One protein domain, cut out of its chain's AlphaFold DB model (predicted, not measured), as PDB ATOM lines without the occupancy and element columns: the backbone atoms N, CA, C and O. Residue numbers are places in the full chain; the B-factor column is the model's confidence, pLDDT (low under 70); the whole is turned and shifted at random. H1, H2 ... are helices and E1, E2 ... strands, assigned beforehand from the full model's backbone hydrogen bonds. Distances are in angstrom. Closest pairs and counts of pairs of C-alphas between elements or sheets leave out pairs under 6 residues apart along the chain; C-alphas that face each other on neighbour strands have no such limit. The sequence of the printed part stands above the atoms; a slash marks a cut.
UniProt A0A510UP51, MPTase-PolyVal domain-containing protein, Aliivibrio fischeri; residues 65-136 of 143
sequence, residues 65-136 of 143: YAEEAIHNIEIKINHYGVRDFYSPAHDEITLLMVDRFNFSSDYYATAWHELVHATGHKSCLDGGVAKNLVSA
ATOM      1  N   TYR A  65      40.117 -37.924 -50.915       90.00
ATOM      2  CA  TYR A  65      39.221 -37.870 -49.757       90.00
ATOM      3  C   TYR A  65      39.271 -36.519 -49.027       90.00
ATOM      4  O   TYR A  65      38.257 -36.051 -48.516       90.00
ATOM      5  N   ALA A  66      40.446 -35.888 -48.964       90.81
ATOM      6  CA  ALA A  66      40.611 -34.597 -48.307       90.81
ATOM      7  C   ALA A  66      40.045 -33.477 -49.184       90.81
ATOM      8  O   ALA A  66      39.337 -32.617 -48.681       90.81
ATOM      9  N   GLU A  67      40.309 -33.514 -50.491       92.56
ATOM     10  CA  GLU A  67      39.748 -32.563 -51.457       92.56
ATOM     11  C   GLU A  67      38.215 -32.616 -51.474       92.56
ATOM     12  O   GLU A  67      37.574 -31.573 -51.420       92.56
ATOM     13  N   GLU A  68      37.628 -33.816 -51.494       91.75
ATOM     14  CA  GLU A  68      36.175 -34.009 -51.461       91.75
ATOM     15  C   GLU A  68      35.561 -33.468 -50.165       91.75
ATOM     16  O   GLU A  68      34.595 -32.705 -50.202       91.75
ATOM     17  N   ALA A  69      36.151 -33.802 -49.014       90.31
ATOM     18  CA  ALA A  69      35.668 -33.317 -47.727       90.31
ATOM     19  C   ALA A  69      35.761 -31.787 -47.615       90.31
ATOM     20  O   ALA A  69      34.826 -31.158 -47.126       90.31
ATOM     21  N   ILE A  70      36.849 -31.184 -48.103       90.12
ATOM     22  CA  ILE A  70      37.028 -29.726 -48.118       90.12
ATOM     23  C   ILE A  70      36.022 -29.064 -49.064       90.12
ATOM     24  O   ILE A  70      35.409 -28.060 -48.705       90.12
ATOM     25  N   HIS A  71      35.811 -29.640 -50.250       88.56
ATOM     26  CA  HIS A  71      34.844 -29.142 -51.224       88.56
ATOM     27  C   HIS A  71      33.417 -29.106 -50.652       88.56
ATOM     28  O   HIS A  71      32.699 -28.129 -50.851       88.56
ATOM     29  N   ASN A  72      33.026 -30.124 -49.879       88.06
ATOM     30  CA  ASN A  72      31.690 -30.221 -49.275       88.06
ATOM     31  C   ASN A  72      31.414 -29.196 -48.157       88.06
ATOM     32  O   ASN A  72      30.266 -29.046 -47.741       88.06
ATOM     33  N   ILE A  73      32.436 -28.498 -47.651       84.94
ATOM     34  CA  ILE A  73      32.269 -27.441 -46.636       84.94
ATOM     35  C   ILE A  73      31.800 -26.123 -47.281       84.94
ATOM     36  O   ILE A  73      31.309 -25.246 -46.577       84.94
ATOM     37  N   GLU A  74      31.905 -25.997 -48.610       87.31
ATOM     38  CA  GLU A  74      31.434 -24.840 -49.390       87.31
ATOM     39  C   GLU A  74      32.037 -23.489 -48.951       87.31
ATOM     40  O   GLU A  74      31.435 -22.432 -49.137       87.31
ATOM     41  N   ILE A  75      33.258 -23.498 -48.405       89.56
ATOM     42  CA  ILE A  75      34.006 -22.278 -48.080       89.56
ATOM     43  C   ILE A  75      34.989 -21.916 -49.192       89.56
ATOM     44  O   ILE A  75      35.645 -22.772 -49.790       89.56
ATOM     45  N   LYS A  76      35.133 -20.618 -49.459       94.56
ATOM     46  CA  LYS A  76      36.093 -20.131 -50.445       94.56
ATOM     47  C   LYS A  76      37.520 -20.228 -49.902       94.56
ATOM     48  O   LYS A  76      37.847 -19.624 -48.881       94.56
ATOM     49  N   ILE A  77      38.370 -20.958 -50.623       95.56
ATOM     50  CA  ILE A  77      39.800 -21.093 -50.340       95.56
ATOM     51  C   ILE A  77      40.585 -20.452 -51.478       95.56
ATOM     52  O   ILE A  77      40.405 -20.803 -52.643       95.56
ATOM     53  N   ASN A  78      41.469 -19.523 -51.133       96.75
ATOM     54  CA  ASN A  78      42.364 -18.875 -52.077       96.75
ATOM     55  C   ASN A  78      43.818 -19.260 -51.797       96.75
ATOM     56  O   ASN A  78      44.194 -19.446 -50.641       96.75
ATOM     57  N   HIS A  79      44.655 -19.285 -52.837       96.31
ATOM     58  CA  HIS A  79      46.090 -19.552 -52.706       96.31
ATOM     59  C   HIS A  79      46.907 -18.324 -53.085       96.31
ATOM     60  O   HIS A  79      47.098 -18.048 -54.268       96.31
ATOM     61  N   TYR A  80      47.368 -17.560 -52.095       93.00
ATOM     62  CA  TYR A  80      48.244 -16.405 -52.304       93.00
ATOM     63  C   TYR A  80      48.868 -15.908 -50.994       93.00
ATOM     64  O   TYR A  80      48.528 -16.336 -49.897       93.00
ATOM     65  N   GLY A  81      49.775 -14.935 -51.116       90.25
ATOM     66  CA  GLY A  81      50.342 -14.226 -49.973       90.25
ATOM     67  C   GLY A  81      51.518 -14.953 -49.324       90.25
ATOM     68  O   GLY A  81      52.256 -15.690 -49.975       90.25
ATOM     69  N   VAL A  82      51.733 -14.653 -48.043       93.06
ATOM     70  CA  VAL A  82      52.907 -15.090 -47.261       93.06
ATOM     71  C   VAL A  82      52.534 -15.794 -45.953       93.06
ATOM     72  O   VAL A  82      53.419 -16.104 -45.159       93.06
ATOM     73  N   ARG A  83      51.239 -16.028 -45.715       94.06
ATOM     74  CA  ARG A  83      50.724 -16.687 -44.512       94.06
ATOM     75  C   ARG A  83      49.373 -17.345 -44.772       94.06
ATOM     76  O   ARG A  83      48.590 -16.816 -45.557       94.06
ATOM     77  N   ASP A  84      49.110 -18.416 -44.038       96.88
ATOM     78  CA  ASP A  84      47.817 -19.089 -43.968       96.88
ATOM     79  C   ASP A  84      46.930 -18.425 -42.903       96.88
ATOM     80  O   ASP A  84      47.439 -17.995 -41.859       96.88
ATOM     81  N   PHE A  85      45.639 -18.248 -43.195       97.12
ATOM     82  CA  PHE A  85      44.642 -17.752 -42.237       97.12
ATOM     83  C   PHE A  85      43.202 -17.877 -42.760       97.12
ATOM     84  O   PHE A  85      42.925 -17.698 -43.947       97.12
ATOM     85  N   TYR A  86      42.265 -18.045 -41.834       97.19
ATOM     86  CA  TYR A  86      40.853 -17.727 -42.000       97.19
ATOM     87  C   TYR A  86      40.589 -16.230 -41.757       97.19
ATOM     88  O   TYR A  86      41.129 -15.627 -40.826       97.19
ATOM     89  N   SER A  87      39.743 -15.615 -42.588       95.56
ATOM     90  CA  SER A  87      39.332 -14.210 -42.494       95.56
ATOM     91  C   SER A  87      37.866 -14.091 -42.051       95.56
ATOM     92  O   SER A  87      36.983 -14.106 -42.913       95.56
ATOM     93  N   PRO A  88      37.579 -13.827 -40.759       92.56
ATOM     94  CA  PRO A  88      36.204 -13.693 -40.265       92.56
ATOM     95  C   PRO A  88      35.389 -12.586 -40.943       92.56
ATOM     96  O   PRO A  88      34.175 -12.678 -41.025       92.56
ATOM     97  N   ALA A  89      36.043 -11.523 -41.427       93.69
ATOM     98  CA  ALA A  89      35.358 -10.403 -42.078       93.69
ATOM     99  C   ALA A  89      34.818 -10.740 -43.480       93.69
ATOM    100  O   ALA A  89      33.906 -10.069 -43.953       93.69
ATOM    101  N   HIS A  90      35.400 -11.744 -44.139       93.31
ATOM    102  CA  HIS A  90      35.067 -12.123 -45.517       93.31
ATOM    103  C   HIS A  90      34.511 -13.547 -45.619       93.31
ATOM    104  O   HIS A  90      33.991 -13.906 -46.666       93.31
ATOM    105  N   ASP A  91      34.611 -14.333 -44.544       93.81
ATOM    106  CA  ASP A  91      34.271 -15.755 -44.507       93.81
ATOM    107  C   ASP A  91      35.025 -16.583 -45.569       93.81
ATOM    108  O   ASP A  91      34.465 -17.403 -46.291       93.81
ATOM    109  N   GLU A  92      36.334 -16.333 -45.687       95.31
ATOM    110  CA  GLU A  92      37.216 -17.001 -46.652       95.31
ATOM    111  C   GLU A  92      38.502 -17.485 -45.976       95.31
ATOM    112  O   GLU A  92      38.979 -16.886 -45.008       95.31
ATOM    113  N   ILE A  93      39.104 -18.531 -46.537       97.31
ATOM    114  CA  ILE A  93      40.427 -19.024 -46.153       97.31
ATOM    115  C   ILE A  93      41.449 -18.587 -47.206       97.31
ATOM    116  O   ILE A  93      41.209 -18.664 -48.412       97.31
ATOM    117  N   THR A  94      42.614 -18.147 -46.747       98.00
ATOM    118  CA  THR A  94      43.800 -17.959 -47.583       98.00
ATOM    119  C   THR A  94      44.859 -18.961 -47.155       98.00
ATOM    120  O   THR A  94      45.211 -19.015 -45.979       98.00
ATOM    121  N   LEU A  95      45.360 -19.737 -48.110       97.75
ATOM    122  CA  LEU A  95      46.485 -20.644 -47.941       97.75
ATOM    123  C   LEU A  95      47.672 -20.179 -48.788       97.75
ATOM    124  O   LEU A  95      47.528 -19.526 -49.823       97.75
ATOM    125  N   LEU A  96      48.868 -20.554 -48.366       96.69
ATOM    126  CA  LEU A  96      50.073 -20.469 -49.165       96.69
ATOM    127  C   LEU A  96      49.967 -21.372 -50.399       96.69
ATOM    128  O   LEU A  96      49.240 -22.365 -50.427       96.69
ATOM    129  N   MET A  97      50.747 -21.043 -51.431       94.94
ATOM    130  CA  MET A  97      50.911 -21.922 -52.589       94.94
ATOM    131  C   MET A  97      51.442 -23.295 -52.149       94.94
ATOM    132  O   MET A  97      52.281 -23.386 -51.253       94.94
ATOM    133  N   VAL A  98      50.964 -24.370 -52.785       92.62
ATOM    134  CA  VAL A  98      51.280 -25.759 -52.391       92.62
ATOM    135  C   VAL A  98      52.782 -26.076 -52.409       92.62
ATOM    136  O   VAL A  98      53.243 -26.921 -51.648       92.62
ATOM    137  N   ASP A  99      53.561 -25.366 -53.228       92.19
ATOM    138  CA  ASP A  99      55.021 -25.482 -53.325       92.19
ATOM    139  C   ASP A  99      55.767 -24.963 -52.079       92.19
ATOM    140  O   ASP A  99      56.945 -25.274 -51.881       92.19
ATOM    141  N   ARG A 100      55.080 -24.203 -51.216       92.56
ATOM    142  CA  ARG A 100      55.585 -23.744 -49.914       92.56
ATOM    143  C   ARG A 100      55.524 -24.821 -48.833       92.56
ATOM    144  O   ARG A 100      56.150 -24.641 -47.791       92.56
ATOM    145  N   PHE A 101      54.825 -25.930 -49.071       92.12
ATOM    146  CA  PHE A 101      54.716 -27.040 -48.128       92.12
ATOM    147  C   PHE A 101      55.734 -28.141 -48.443       92.12
ATOM    148  O   PHE A 101      56.071 -28.405 -49.598       92.12
ATOM    149  N   ASN A 102      56.241 -28.805 -47.399       91.25
ATOM    150  CA  ASN A 102      57.163 -29.932 -47.570       91.25
ATOM    151  C   ASN A 102      56.426 -31.239 -47.891       91.25
ATOM    152  O   ASN A 102      56.978 -32.103 -48.568       91.25
ATOM    153  N   PHE A 103      55.189 -31.377 -47.415       92.06
ATOM    154  CA  PHE A 103      54.362 -32.566 -47.597       92.06
ATOM    155  C   PHE A 103      52.918 -32.164 -47.883       92.06
ATOM    156  O   PHE A 103      52.419 -31.192 -47.313       92.06
ATOM    157  N   SER A 104      52.196 -32.969 -48.668       93.56
ATOM    158  CA  SER A 104      50.749 -32.788 -48.844       93.56
ATOM    159  C   SER A 104      50.000 -32.780 -47.514       93.56
ATOM    160  O   SER A 104      49.068 -32.004 -47.335       93.56
ATOM    161  N   SER A 105      50.419 -33.616 -46.558       91.69
ATOM    162  CA  SER A 105      49.821 -33.662 -45.222       91.69
ATOM    163  C   SER A 105      49.925 -32.337 -44.479       91.69
ATOM    164  O   SER A 105      49.025 -32.023 -43.714       91.69
ATOM    165  N   ASP A 106      50.997 -31.571 -44.693       93.75
ATOM    166  CA  ASP A 106      51.199 -30.290 -44.013       93.75
ATOM    167  C   ASP A 106      50.230 -29.252 -44.571       93.75
ATOM    168  O   ASP A 106      49.591 -28.523 -43.813       93.75
ATOM    169  N   TYR A 107      50.065 -29.246 -45.898       95.62
ATOM    170  CA  TYR A 107      49.063 -28.431 -46.574       95.62
ATOM    171  C   TYR A 107      47.658 -28.764 -46.068       95.62
ATOM    172  O   TYR A 107      46.947 -27.875 -45.607       95.62
ATOM    173  N   TYR A 108      47.267 -30.043 -46.082       95.75
ATOM    174  CA  TYR A 108      45.932 -30.431 -45.629       95.75
ATOM    175  C   TYR A 108      45.738 -30.181 -44.133       95.75
ATOM    176  O   TYR A 108      44.680 -29.700 -43.750       95.75
ATOM    177  N   ALA A 109      46.734 -30.440 -43.280       95.12
ATOM    178  CA  ALA A 109      46.653 -30.119 -41.853       95.12
ATOM    179  C   ALA A 109      46.432 -28.617 -41.623       95.12
ATOM    180  O   ALA A 109      45.621 -28.241 -40.779       95.12
ATOM    181  N   THR A 110      47.102 -27.772 -42.408       96.69
ATOM    182  CA  THR A 110      46.935 -26.314 -42.360       96.69
ATOM    183  C   THR A 110      45.552 -25.901 -42.860       96.69
ATOM    184  O   THR A 110      44.854 -25.159 -42.179       96.69
ATOM    185  N   ALA A 111      45.090 -26.457 -43.984       96.31
ATOM    186  CA  ALA A 111      43.737 -26.230 -44.488       96.31
ATOM    187  C   ALA A 111      42.668 -26.608 -43.445       96.31
ATOM    188  O   ALA A 111      41.769 -25.819 -43.171       96.31
ATOM    189  N   TRP A 112      42.799 -27.773 -42.804       95.81
ATOM    190  CA  TRP A 112      41.899 -28.216 -41.735       95.81
ATOM    191  C   TRP A 112      41.967 -27.325 -40.491       95.81
ATOM    192  O   TRP A 112      40.935 -27.084 -39.871       95.81
ATOM    193  N   HIS A 113      43.143 -26.805 -40.133       95.38
ATOM    194  CA  HIS A 113      43.277 -25.844 -39.037       95.38
ATOM    195  C   HIS A 113      42.478 -24.562 -39.308       95.38
ATOM    196  O   HIS A 113      41.710 -24.123 -38.453       95.38
ATOM    197  N   GLU A 114      42.590 -24.002 -40.513       96.62
ATOM    198  CA  GLU A 114      41.833 -22.803 -40.889       96.62
ATOM    199  C   GLU A 114      40.331 -23.076 -41.033       96.62
ATOM    200  O   GLU A 114      39.507 -22.232 -40.678       96.62
ATOM    201  N   LEU A 115      39.948 -24.282 -41.456       94.00
ATOM    202  CA  LEU A 115      38.550 -24.716 -41.447       94.00
ATOM    203  C   LEU A 115      37.974 -24.772 -40.030       94.00
ATOM    204  O   LEU A 115      36.831 -24.368 -39.830       94.00
ATOM    205  N   VAL A 116      38.753 -25.209 -39.033       93.06
ATOM    206  CA  VAL A 116      38.327 -25.153 -37.626       93.06
ATOM    207  C   VAL A 116      38.050 -23.710 -37.206       93.06
ATOM    208  O   VAL A 116      37.024 -23.462 -36.574       93.06
ATOM    209  N   HIS A 117      38.882 -22.744 -37.609       92.44
ATOM    210  CA  HIS A 117      38.605 -21.325 -37.347       92.44
ATOM    211  C   HIS A 117      37.318 -20.854 -38.028       92.44
ATOM    212  O   HIS A 117      36.519 -20.158 -37.400       92.44
ATOM    213  N   ALA A 118      37.070 -21.292 -39.265       92.06
ATOM    214  CA  ALA A 118      35.839 -20.981 -39.985       92.06
ATOM    215  C   ALA A 118      34.579 -21.514 -39.282       92.06
ATOM    216  O   ALA A 118      33.530 -20.869 -39.322       92.06
ATOM    217  N   THR A 119      34.669 -22.631 -38.548       88.69
ATOM    218  CA  THR A 119      33.520 -23.127 -37.765       88.69
ATOM    219  C   THR A 119      33.061 -22.161 -36.666       88.69
ATOM    220  O   THR A 119      31.912 -22.236 -36.230       88.69
ATOM    221  N   GLY A 120      33.923 -21.227 -36.247       87.38
ATOM    222  CA  GLY A 120      33.594 -20.159 -35.303       87.38
ATOM    223  C   GLY A 120      32.873 -18.958 -35.923       87.38
ATOM    224  O   GLY A 120      32.511 -18.032 -35.194       87.38
ATOM    225  N   HIS A 121      32.662 -18.930 -37.243       89.06
ATOM    226  CA  HIS A 121      31.913 -17.855 -37.886       89.06
ATOM    227  C   HIS A 121      30.455 -17.841 -37.421       89.06
ATOM    228  O   HIS A 121      29.850 -18.891 -37.183       89.06
ATOM    229  N   LYS A 122      29.857 -16.648 -37.335       85.12
ATOM    230  CA  LYS A 122      28.477 -16.473 -36.855       85.12
ATOM    231  C   LYS A 122      27.478 -17.334 -37.631       85.12
ATOM    232  O   LYS A 122      26.664 -18.013 -37.020       85.12
ATOM    233  N   SER A 123      27.594 -17.382 -38.961       79.56
ATOM    234  CA  SER A 123      26.713 -18.208 -39.802       79.56
ATOM    235  C   SER A 123      26.841 -19.711 -39.515       79.56
ATOM    236  O   SER A 123      25.873 -20.455 -39.675       79.56
ATOM    237  N   CYS A 124      28.016 -20.174 -39.074       74.75
ATOM    238  CA  CYS A 124      28.243 -21.568 -38.712       74.75
ATOM    239  C   CYS A 124      27.658 -21.894 -37.333       74.75
ATOM    240  O   CYS A 124      26.900 -22.859 -37.211       74.75
ATOM    241  N   LEU A 125      27.963 -21.073 -36.323       77.25
ATOM    242  CA  LEU A 125      27.498 -21.264 -34.944       77.25
ATOM    243  C   LEU A 125      25.978 -21.108 -34.805       77.25
ATOM    244  O   LEU A 125      25.365 -21.824 -34.016       77.25
ATOM    245  N   ASP A 126      25.364 -20.257 -35.629       69.19
ATOM    246  CA  ASP A 126      23.912 -20.065 -35.670       69.19
ATOM    247  C   ASP A 126      23.185 -21.153 -36.507       69.19
ATOM    248  O   ASP A 126      21.969 -21.089 -36.694       69.19
ATOM    249  N   GLY A 127      23.901 -22.194 -36.974       57.91
ATOM    250  CA  GLY A 127      23.317 -23.446 -37.486       57.91
ATOM    251  C   GLY A 127      23.528 -23.774 -38.974       57.91
ATOM    252  O   GLY A 127      22.865 -24.692 -39.471       57.91
ATOM    253  N   GLY A 128      24.409 -23.062 -39.690       55.41
ATOM    254  CA  GLY A 128      24.590 -23.195 -41.145       55.41
ATOM    255  C   GLY A 128      25.582 -24.271 -41.616       55.41
ATOM    256  O   GLY A 128      25.229 -25.088 -42.458       55.41
ATOM    257  N   VAL A 129      26.809 -24.310 -41.077       50.78
ATOM    258  CA  VAL A 129      27.925 -25.112 -41.650       50.78
ATOM    259  C   VAL A 129      28.265 -26.356 -40.817       50.78
ATOM    260  O   VAL A 129      28.671 -27.383 -41.364       50.78
ATOM    261  N   ALA A 130      28.010 -26.334 -39.504       49.69
ATOM    262  CA  ALA A 130      28.307 -27.460 -38.611       49.69
ATOM    263  C   ALA A 130      27.601 -28.776 -39.006       49.69
ATOM    264  O   ALA A 130      28.055 -29.852 -38.625       49.69
ATOM    265  N   LYS A 131      26.522 -28.723 -39.804       46.47
ATOM    266  CA  LYS A 131      25.806 -29.917 -40.281       46.47
ATOM    267  C   LYS A 131      26.599 -30.741 -41.306       46.47
ATOM    268  O   LYS A 131      26.496 -31.963 -41.275       46.47
ATOM    269  N   ASN A 132      27.417 -30.108 -42.152       49.31
ATOM    270  CA  ASN A 132      28.129 -30.792 -43.246       49.31
ATOM    271  C   ASN A 132      29.499 -31.347 -42.819       49.31
ATOM    272  O   ASN A 132      30.007 -32.292 -43.416       49.31
ATOM    273  N   LEU A 133      30.087 -30.804 -41.747       46.88
ATOM    274  CA  LEU A 133      31.324 -31.327 -41.153       46.88
ATOM    275  C   LEU A 133      31.095 -32.642 -40.395       46.88
ATOM    276  O   LEU A 133      31.960 -33.515 -40.390       46.88
ATOM    277  N   VAL A 134      29.917 -32.803 -39.779       46.00
ATOM    278  CA  VAL A 134      29.571 -33.989 -38.978       46.00
ATOM    279  C   VAL A 134      29.300 -35.214 -39.859       46.00
ATOM    280  O   VAL A 134      29.636 -36.324 -39.462       46.00
ATOM    281  N   SER A 135      28.782 -35.049 -41.083       41.72
ATOM    282  CA  SER A 135      28.538 -36.184 -41.990       41.72
ATOM    283  C   SER A 135      29.811 -36.813 -42.566       41.72
ATOM    284  O   SER A 135      29.759 -37.937 -43.057       41.72
ATOM    285  N   ALA A 136      30.953 -36.117 -42.512       40.47
ATOM    286  CA  ALA A 136      32.234 -36.619 -43.017       40.47
ATOM    287  C   ALA A 136      33.017 -37.453 -41.984       40.47
ATOM    288  O   ALA A 136      34.005 -38.100 -42.335       40.47
TER     289      ALA A 136
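Overview. This is residues 65 to 136 of the 143 residues of the protein "MPTase-PolyVal domain-containing protein" of Aliivibrio fischeri (UniProt A0A510UP51). One long helix, H2, packs along one face of a small three-stranded sheet, whose other face is bare, and the short H1 lies near H2's beginning. After H2 a tail with the short helices H3 and H4 makes one end of the long axis. The 72 printed residues have four named helices and three named strands, in the order H1 E1 E2 E3 H2 H3 H4; the sheet, E1 E3 E2, is mixed, and so is the class, helices and strands. The whole is compact, radius of gyration of the C-alphas 12.1 A, yet flat, spanning 36 by 28 by 14 A.

Along the chain. H1, residues 65 to 71, begins with C-alpha 65 at (39.221, -37.870, -49.757) and is 9.9 A long. E1 is residues 76 to 79, 10.3 A; E2 residues 85 to 87; E3 residues 92 to 95, 10.0 A. H2, residues 104 to 118, is 21.0 A long. H3 is residues 122 to 125. H4, residues 130 to 134, ends with C-alpha 134 at (29.571, -33.989, -38.978).

Arrangement. Inner strand E3 is parallel to E1, with N 93 and O 76 2.9 A apart. E2 and E3 form an antiparallel hairpin, with N 87 and O 92 2.8 A apart. H2 is on the sheet at a height of 8.4 A, over E3 and E2; the closest C-alphas of H2 and E2 are those of Glu 114 and Tyr 86, 5.3 A apart. H1 and H2 are close but not clearly touching, Ala 66 to Tyr 108 being their closest C-alphas at 7.3 A. H3 and H4 are not on the sheet. H1 and H2 have every O i to N i+4 pair within hydrogen-bond range; H4 has 0 of 1, and 0 of 2 O i to N i+3 pairs; H3 is too short for an i+4 pair.

Size, cuts and confidence. The C-alphas farthest apart, of Asn 102 and Asp 126, are 36.7 A apart. The printed part has no cut and no long link. Residues 126 to 136 have pLDDT under 70.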